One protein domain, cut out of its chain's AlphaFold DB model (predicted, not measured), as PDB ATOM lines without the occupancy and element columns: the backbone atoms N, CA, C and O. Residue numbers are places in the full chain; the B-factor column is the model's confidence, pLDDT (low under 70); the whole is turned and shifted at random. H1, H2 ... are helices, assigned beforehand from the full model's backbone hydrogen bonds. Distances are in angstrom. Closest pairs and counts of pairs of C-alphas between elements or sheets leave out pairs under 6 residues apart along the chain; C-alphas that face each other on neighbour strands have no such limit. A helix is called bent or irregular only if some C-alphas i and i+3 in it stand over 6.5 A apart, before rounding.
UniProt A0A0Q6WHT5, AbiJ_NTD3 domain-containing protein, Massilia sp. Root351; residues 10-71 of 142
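This is residues 10 to 71 of the 142 residues of the protein "AbiJ_NTD3 domain-containing protein" of Massilia sp. Root351 (UniProt A0A0Q6WHT5). Two pairs of helices sit one beyond the other along the longest axis: H1 and H2 side by side at one end, and the helical hairpin of H3 and H4 at the other. H3 stands between H1 and H4, with H1 meeting it crosswise on one side and H4 folding back along it on the other, while the link of residues 18 to 27 loops round the end away from H4. The printed part has 62 residues with four named helices in the order H1, H2, H3, H4 and no named strand, and its class is all helix. It is compact, with a radius of gyration of the C-alphas of 12.0 A, and its outline is only just elongated, with spans of 36 by 24 by 16 A.

H1 is residues 10 to 17, 10.5 A from first to last C-alpha, and begins with C-alpha 10 at (44.221, 21.345, -5.948). H2 is residues 28 to 37, 14.4 A long. H3, the longest helix, is residues 41 to 55, 20.5 A long, and begins with C-alpha 41 at (30.178, 14.515, -19.982). H3 is only just irregular: C-alphas 42 and 45 are 7.0 A apart, and its line is a rough one. H4 is residues 59 to 71, 17.7 A long, and ends with C-alpha 71 at (34.874, 19.710, -33.696).

H1 and H2 touch, and their closest C-alphas, those of Cys 14 and Ala 35, are 7.4 A apart. They run the same way at a shallow tilt of 32 degrees. H1 also touches H3, about perpendicular at 74 degrees, with the closest C-alphas, those of Leu 17 and Ile 47, 5.6 A apart. H2 and H3 are apart, but only just, at 8.5 A. H3 and H4 form a helical hairpin: they touch, closest at the C-alphas of Ala 45 and Ile 69, 6.0 A apart. They run opposite ways at a steep tilt of 35.1 degrees, only just beyond shallow. H4 is apart from both H1 and H2. Every O i to N i+4 pair is within hydrogen-bond range in H1, H2 and H4; in H3, 9 of 11 are.

The two C-alphas farthest apart, those of Glu 25 and Ala 71, are 37.5 A from each other. The first and last printed C-alphas, 10 and 71, are 29.3 A apart. The printed part has no cut. The links from H2 to H3 and from H3 to H4 are tight, with 3 residues each, and the link from H1 to H2 is short, with 10 residues. The mean pLDDT of the printed part is 90.7, and no printed residue is under 70.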
ATOM      1  N   ILE A  10      45.245  22.183  -5.300       87.88
ATOM      2  CA  ILE A  10      44.221  21.345  -5.948       87.88
ATOM      3  C   ILE A  10      42.793  21.823  -5.641       87.88
ATOM      4  O   ILE A  10      42.065  21.999  -6.606       87.88
ATOM      5  N   PRO A  11      42.394  22.102  -4.381       89.81
ATOM      6  CA  PRO A  11      41.026  22.557  -4.108       89.81
ATOM      7  C   PRO A  11      40.675  23.849  -4.853       89.81
ATOM      8  O   PRO A  11      39.651  23.922  -5.520       89.81
ATOM      9  N   GLN A  12      41.585  24.833  -4.831       90.38
ATOM     10  CA  GLN A  12      41.397  26.093  -5.556       90.38
ATOM     11  C   GLN A  12      41.315  25.877  -7.068       90.38
ATOM     12  O   GLN A  12      40.505  26.511  -7.729       90.38
ATOM     13  N   LEU A  13      42.137  24.975  -7.614       90.69
ATOM     14  CA  LEU A  13      42.102  24.625  -9.031       90.69
ATOM     15  C   LEU A  13      40.776  23.952  -9.412       90.69
ATOM     16  O   LEU A  13      40.213  24.289 -10.448       90.69
ATOM     17  N   CYS A  14      40.276  23.021  -8.596       92.12
ATOM     18  CA  CYS A  14      38.976  22.392  -8.823       92.12
ATOM     19  C   CYS A  14      37.860  23.437  -8.799       92.12
ATOM     20  O   CYS A  14      37.089  23.505  -9.749       92.12
ATOM     21  N   GLU A  15      37.837  24.313  -7.793       92.38
ATOM     22  CA  GLU A  15      36.882  25.423  -7.713       92.38
ATOM     23  C   GLU A  15      36.973  26.340  -8.942       92.38
ATOM     24  O   GLU A  15      35.960  26.665  -9.559       92.38
ATOM     25  N   ASP A  16      38.188  26.707  -9.347       91.75
ATOM     26  CA  ASP A  16      38.430  27.573 -10.496       91.75
ATOM     27  C   ASP A  16      37.914  26.980 -11.809       91.75
ATOM     28  O   ASP A  16      37.453  27.722 -12.681       91.75
ATOM     29  N   LEU A  17      38.013  25.664 -11.958       92.62
ATOM     30  CA  LEU A  17      37.525  24.944 -13.127       92.62
ATOM     31  C   LEU A  17      36.036  24.585 -12.996       92.62
ATOM     32  O   LEU A  17      35.378  24.350 -14.004       92.62
ATOM     33  N   GLY A  18      35.467  24.647 -11.792       91.69
ATOM     34  CA  GLY A  18      34.106  24.207 -11.482       91.69
ATOM     35  C   GLY A  18      33.974  22.692 -11.335       91.69
ATOM     36  O   GLY A  18      32.893  22.158 -11.542       91.69
ATOM     37  N   MET A  19      35.065  22.007 -10.996       93.75
ATOM     38  CA  MET A  19      35.076  20.581 -10.679       93.75
ATOM     39  C   MET A  19      34.780  20.343  -9.188       93.75
ATOM     40  O   MET A  19      35.057  21.221  -8.361       93.75
ATOM     41  N   PRO A  20      34.291  19.147  -8.812       93.00
ATOM     42  CA  PRO A  20      34.108  18.758  -7.415       93.00
ATOM     43  C   PRO A  20      35.403  18.856  -6.596       93.00
ATOM     44  O   PRO A  20      36.494  18.579  -7.103       93.00
ATOM     45  N   ASP A  21      35.285  19.220  -5.314       90.12
ATOM     46  CA  ASP A  21      36.423  19.256  -4.386       90.12
ATOM     47  C   ASP A  21      36.780  17.828  -3.923       90.12
ATOM     48  O   ASP A  21      35.949  17.163  -3.295       90.12
ATOM     49  N   PRO A  22      37.980  17.314  -4.249       88.94
ATOM     50  CA  PRO A  22      38.373  15.946  -3.936       88.94
ATOM     51  C   PRO A  22      38.844  15.781  -2.486       88.94
ATOM     52  O   PRO A  22      39.450  16.680  -1.900       88.94
ATOM     53  N   ASP A  23      38.690  14.572  -1.936       87.62
ATOM     54  CA  ASP A  23      39.156  14.260  -0.580       87.62
ATOM     55  C   ASP A  23      40.669  14.516  -0.417       87.62
ATOM     56  O   ASP A  23      41.529  14.091  -1.203       87.62
ATOM     57  N   SER A  24      41.002  15.209   0.670       84.94
ATOM     58  CA  SER A  24      42.361  15.529   1.064       84.94
ATOM     59  C   SER A  24      43.228  14.303   1.403       84.94
ATOM     60  O   SER A  24      44.455  14.400   1.336       84.94
ATOM     61  N   GLU A  25      42.651  13.141   1.702       87.38
ATOM     62  CA  GLU A  25      43.433  11.927   1.977       87.38
ATOM     63  C   GLU A  25      43.989  11.262   0.706       87.38
ATOM     64  O   GLU A  25      44.958  10.499   0.760       87.38
ATOM     65  N   MET A  26      43.450  11.598  -0.471       87.62
ATOM     66  CA  MET A  26      43.914  11.045  -1.742       87.62
ATOM     67  C   MET A  26      45.254  11.652  -2.194       87.62
ATOM     68  O   MET A  26      45.609  12.802  -1.896       87.62
ATOM     69  N   SER A  27      45.999  10.883  -2.999       90.00
ATOM     70  CA  SER A  27      47.210  11.368  -3.678       90.00
ATOM     71  C   SER A  27      46.892  12.525  -4.640       90.00
ATOM     72  O   SER A  27      45.784  12.598  -5.160       90.00
ATOM     73  N   LYS A  28      47.865  13.403  -4.951       86.81
ATOM     74  CA  LYS A  28      47.641  14.533  -5.888       86.81
ATOM     75  C   LYS A  28      47.016  14.104  -7.217       86.81
ATOM     76  O   LYS A  28      46.119  14.775  -7.704       86.81
ATOM     77  N   ARG A  29      47.520  13.004  -7.789       87.62
ATOM     78  CA  ARG A  29      47.009  12.430  -9.040       87.62
ATOM     79  C   ARG A  29      45.594  11.893  -8.838       87.62
ATOM     80  O   ARG A  29      44.702  12.303  -9.558       87.62
ATOM     81  N   GLY A  30      45.391  11.071  -7.806       91.38
ATOM     82  CA  GLY A  30      44.080  10.489  -7.513       91.38
ATOM     83  C   GLY A  30      42.992  11.536  -7.273       91.38
ATOM     84  O   GLY A  30      41.861  11.318  -7.674       91.38
ATOM     85  N   ARG A  31      43.337  12.686  -6.682       91.00
ATOM     86  CA  ARG A  31      42.406  13.807  -6.506       91.00
ATOM     87  C   ARG A  31      41.917  14.389  -7.830       91.00
ATOM     88  O   ARG A  31      40.726  14.621  -7.972       91.00
ATOM     89  N   LEU A  32      42.829  14.643  -8.769       90.69
ATOM     90  CA  LEU A  32      42.473  15.190 -10.081       90.69
ATOM     91  C   LEU A  32      41.717  14.162 -10.920       90.69
ATOM     92  O   LEU A  32      40.698  14.505 -11.505       90.69
ATOM     93  N   ASP A  33      42.184  12.911 -10.929       91.94
ATOM     94  CA  ASP A  33      41.527  11.825 -11.661       91.94
ATOM     95  C   ASP A  33      40.092  11.624 -11.151       91.94
ATOM     96  O   ASP A  33      39.168  11.521 -11.952       91.94
ATOM     97  N   TRP A  34      39.894  11.636  -9.826       94.50
ATOM     98  CA  TRP A  34      38.563  11.543  -9.228       94.50
ATOM     99  C   TRP A  34      37.696  12.755  -9.566       94.50
ATOM    100  O   TRP A  34      36.589  12.578 -10.063       94.50
ATOM    101  N   ALA A  35      38.205  13.977  -9.370       93.38
ATOM    102  CA  ALA A  35      37.442  15.195  -9.641       93.38
ATOM    103  C   ALA A  35      36.968  15.260 -11.100       93.38
ATOM    104  O   ALA A  35      35.821  15.611 -11.340       93.38
ATOM    105  N   ILE A  36      37.815  14.863 -12.056       91.88
ATOM    106  CA  ILE A  36      37.444  14.773 -13.475       91.88
ATOM    107  C   ILE A  36      36.415  13.659 -13.707       91.88
ATOM    108  O   ILE A  36      35.481  13.858 -14.469       91.88
ATOM    109  N   SER A  37      36.555  12.497 -13.061       93.19
ATOM    110  CA  SER A  37      35.626  11.373 -13.265       93.19
ATOM    111  C   SER A  37      34.210  11.610 -12.729       93.19
ATOM    112  O   SER A  37      33.284  10.920 -13.142       93.19
ATOM    113  N   GLU A  38      34.048  12.560 -11.810       95.69
ATOM    114  CA  GLU A  38      32.748  12.945 -11.245       95.69
ATOM    115  C   GLU A  38      32.063  14.067 -12.042       95.69
ATOM    116  O   GLU A  38      30.920  14.420 -11.753       95.69
ATOM    117  N   VAL A  39      32.749  14.648 -13.030       94.81
ATOM    118  CA  VAL A  39      32.179  15.662 -13.920       94.81
ATOM    119  C   VAL A  39      31.311  14.973 -14.982       94.81
ATOM    120  O   VAL A  39      31.797  14.057 -15.648       94.81
ATOM    121  N   PRO A  40      30.055  15.407 -15.181       94.69
ATOM    122  CA  PRO A  40      29.216  14.918 -16.274       94.69
ATOM    123  C   PRO A  40      29.810  15.241 -17.650       94.69
ATOM    124  O   PRO A  40      30.374  16.319 -17.846       94.69
ATOM    125  N   ASP A  41      29.626  14.349 -18.628       92.00
ATOM    126  CA  ASP A  41      30.178  14.515 -19.982       92.00
ATOM    127  C   ASP A  41      29.740  15.841 -20.633       92.00
ATOM    128  O   ASP A  41      30.528  16.490 -21.321       92.00
ATOM    129  N   GLU A  42      28.506  16.282 -20.373       92.25
ATOM    130  CA  GLU A  42      27.960  17.551 -20.861       92.25
ATOM    131  C   GLU A  42      28.685  18.804 -20.334       92.25
ATOM    132  O   GLU A  42      28.626  19.851 -20.975       92.25
ATOM    133  N   GLU A  43      29.384  18.712 -19.201       92.81
ATOM    134  CA  GLU A  43      30.119  19.827 -18.587       92.81
ATOM    135  C   GLU A  43      31.608  19.841 -18.979       92.81
ATOM    136  O   GLU A  43      32.307  20.835 -18.750       92.81
ATOM    137  N   LEU A  44      32.113  18.765 -19.599       91.81
ATOM    138  CA  LEU A  44      33.536  18.622 -19.929       91.81
ATOM    139  C   LEU A  44      34.037  19.712 -20.882       91.81
ATOM    140  O   LEU A  44      35.148  20.210 -20.696       91.81
ATOM    141  N   ALA A  45      33.232  20.105 -21.873       90.81
ATOM    142  CA  ALA A  45      33.604  21.153 -22.825       90.81
ATOM    143  C   ALA A  45      33.777  22.517 -22.131       90.81
ATOM    144  O   ALA A  45      34.775  23.208 -22.352       90.81
ATOM    145  N   ASP A  46      32.864  22.867 -21.223       92.25
ATOM    146  CA  ASP A  46      32.924  24.112 -20.452       92.25
ATOM    147  C   ASP A  46      34.130  24.133 -19.501       92.25
ATOM    148  O   ASP A  46      34.831  25.145 -19.379       92.25
ATOM    149  N   ILE A  47      34.412  23.006 -18.840       94.06
ATOM    150  CA  ILE A  47      35.578  22.854 -17.960       94.06
ATOM    151  C   ILE A  47      36.880  22.948 -18.755       94.06
ATOM    152  O   ILE A  47      37.815  23.629 -18.320       94.06
ATOM    153  N   ALA A  48      36.947  22.318 -19.929       92.88
ATOM    154  CA  ALA A  48      38.092  22.422 -20.821       92.88
ATOM    155  C   ALA A  48      38.312  23.875 -21.279       92.88
ATOM    156  O   ALA A  48      39.445  24.355 -21.233       92.88
ATOM    157  N   GLY A  49      37.246  24.616 -21.601       92.12
ATOM    158  CA  GLY A  49      37.314  26.052 -21.895       92.12
ATOM    159  C   GLY A  49      37.919  26.867 -20.745       92.12
ATOM    160  O   GLY A  49      38.892  27.596 -20.939       92.12
ATOM    161  N   ARG A  50      37.436  26.671 -19.511       93.56
ATOM    162  CA  ARG A  50      38.009  27.332 -18.318       93.56
ATOM    163  C   ARG A  50      39.470  26.946 -18.083       93.56
ATOM    164  O   ARG A  50      40.265  27.779 -17.647       93.56
ATOM    165  N   PHE A  51      39.841  25.699 -18.368       92.62
ATOM    166  CA  PHE A  51      41.224  25.234 -18.269       92.62
ATOM    167  C   PHE A  51      42.137  25.951 -19.267       92.62
ATOM    168  O   PHE A  51      43.223  26.395 -18.883       92.62
ATOM    169  N   LEU A  52      41.692  26.124 -20.516       92.06
ATOM    170  CA  LEU A  52      42.424  26.886 -21.530       92.06
ATOM    171  C   LEU A  52      42.655  28.339 -21.088       92.06
ATOM    172  O   LEU A  52      43.768  28.849 -21.220       92.06
ATOM    173  N   GLU A  53      41.644  28.974 -20.493       91.12
ATOM    174  CA  GLU A  53      41.725  30.357 -20.006       91.12
ATOM    175  C   GLU A  53      42.632  30.519 -18.775       91.12
ATOM    176  O   GLU A  53      43.394  31.485 -18.681       91.12
ATOM    177  N   LYS A  54      42.558  29.590 -17.813       88.50
ATOM    178  CA  LYS A  54      43.186  29.754 -16.490       88.50
ATOM    179  C   LYS A  54      44.560  29.102 -16.353       88.50
ATOM    180  O   LYS A  54      45.372  29.568 -15.551       88.50
ATOM    181  N   CYS A  55      44.833  28.015 -17.072       85.75
ATOM    182  CA  CYS A  55      45.993  27.163 -16.786       85.75
ATOM    183  C   CYS A  55      47.161  27.309 -17.767       85.75
ATOM    184  O   CYS A  55      48.230  26.768 -17.479       85.75
ATOM    185  N   ALA A  56      46.993  28.058 -18.865       85.00
ATOM    186  CA  ALA A  56      48.009  28.264 -19.905       85.00
ATOM    187  C   ALA A  56      48.768  26.959 -20.261       85.00
ATOM    188  O   ALA A  56      49.975  26.858 -19.994       85.00
ATOM    189  N   PRO A  57      48.062  25.935 -20.786       88.94
ATOM    190  CA  PRO A  57      48.665  24.648 -21.125       88.94
ATOM    191  C   PRO A  57      49.729  24.773 -22.223       88.94
ATOM    192  O   PRO A  57      49.863  25.809 -22.875       88.94
ATOM    193  N   SER A  58      50.500  23.701 -22.439       89.12
ATOM    194  CA  SER A  58      51.430  23.656 -23.572       89.12
ATOM    195  C   SER A  58      50.675  23.788 -24.904       89.12
ATOM    196  O   SER A  58      49.518  23.364 -24.974       89.12
ATOM    197  N   PRO A  59      51.314  24.305 -25.970       88.88
ATOM    198  CA  PRO A  59      50.688  24.433 -27.287       88.88
ATOM    199  C   PRO A  59      50.031  23.143 -27.787       88.88
ATOM    200  O   PRO A  59      48.878  23.179 -28.197       88.88
ATOM    201  N   ALA A  60      50.706  21.997 -27.645       87.88
ATOM    202  CA  ALA A  60      50.171  20.694 -28.046       87.88
ATOM    203  C   ALA A  60      48.865  20.326 -27.315       87.88
ATOM    204  O   ALA A  60      47.898  19.886 -27.931       87.88
ATOM    205  N   VAL A  61      48.807  20.541 -25.994       90.31
ATOM    206  CA  VAL A  61      47.598  20.266 -25.198       90.31
ATOM    207  C   VAL A  61      46.500  21.274 -25.524       90.31
ATOM    208  O   VAL A  61      45.343  20.886 -25.655       90.31
ATOM    209  N   ARG A  62      46.859  22.554 -25.676       92.75
ATOM    210  CA  ARG A  62      45.929  23.620 -26.053       92.75
ATOM    211  C   ARG A  62      45.249  23.306 -27.383       92.75
ATOM    212  O   ARG A  62      44.029  23.257 -27.419       92.75
ATOM    213  N   MET A  63      46.034  23.039 -28.426       90.25
ATOM    214  CA  MET A  63      45.531  22.725 -29.765       90.25
ATOM    215  C   MET A  63      44.664  21.468 -29.759       90.25
ATOM    216  O   MET A  63      43.567  21.491 -30.293       90.25
ATOM    217  N   SER A  64      45.100  20.398 -29.083       90.38
ATOM    218  CA  SER A  64      44.296  19.175 -28.998       90.38
ATOM    219  C   SER A  64      42.953  19.393 -28.295       90.38
ATOM    220  O   SER A  64      41.976  18.759 -28.679       90.38
ATOM    221  N   LEU A  65      42.893  20.232 -27.255       91.88
ATOM    222  CA  LEU A  65      41.635  20.560 -26.580       91.88
ATOM    223  C   LEU A  65      40.754  21.460 -27.449       91.88
ATOM    224  O   LEU A  65      39.570  21.182 -27.583       91.88
ATOM    225  N   GLU A  66      41.329  22.504 -28.048       90.44
ATOM    226  CA  GLU A  66      40.641  23.409 -28.974       90.44
ATOM    227  C   GLU A  66      40.021  22.638 -30.152       90.44
ATOM    228  O   GLU A  66      38.835  22.805 -30.420       90.44
ATOM    229  N   ASP A  67      40.766  21.722 -30.778       88.94
ATOM    230  CA  ASP A  67      40.274  20.880 -31.875       88.94
ATOM    231  C   ASP A  67      39.078  20.015 -31.455       88.94
ATOM    232  O   ASP A  67      38.130  19.865 -32.221       88.94
ATOM    233  N   ILE A  68      39.100  19.454 -30.240       90.69
ATOM    234  CA  ILE A  68      37.995  18.638 -29.715       90.69
ATOM    235  C   ILE A  68      36.775  19.511 -29.405       90.69
ATOM    236  O   ILE A  68      35.665  19.156 -29.793       90.69
ATOM    237  N   ILE A  69      36.968  20.648 -28.729       89.25
ATOM    238  CA  ILE A  69      35.879  21.568 -28.359       89.25
ATOM    239  C   ILE A  69      35.205  22.128 -29.616       89.25
ATOM    240  O   ILE A  69      33.984  22.248 -29.663       89.25
ATOM    241  N   TRP A  70      35.988  22.459 -30.642       87.75
ATOM    242  CA  TRP A  70      35.484  23.059 -31.876       87.75
ATOM    243  C   TRP A  70      35.030  22.043 -32.925       87.75
ATOM    244  O   TRP A  70      34.465  22.457 -33.935       87.75
ATOM    245  N   ALA A  71      35.244  20.738 -32.720       85.81
ATOM    246  CA  ALA A  71      34.874  19.710 -33.696       85.81
ATOM    247  C   ALA A  71      33.368  19.699 -34.007       85.81
ATOM    248  O   ALA A  71      32.982  19.528 -35.165       85.81
TER     249      ALA A  71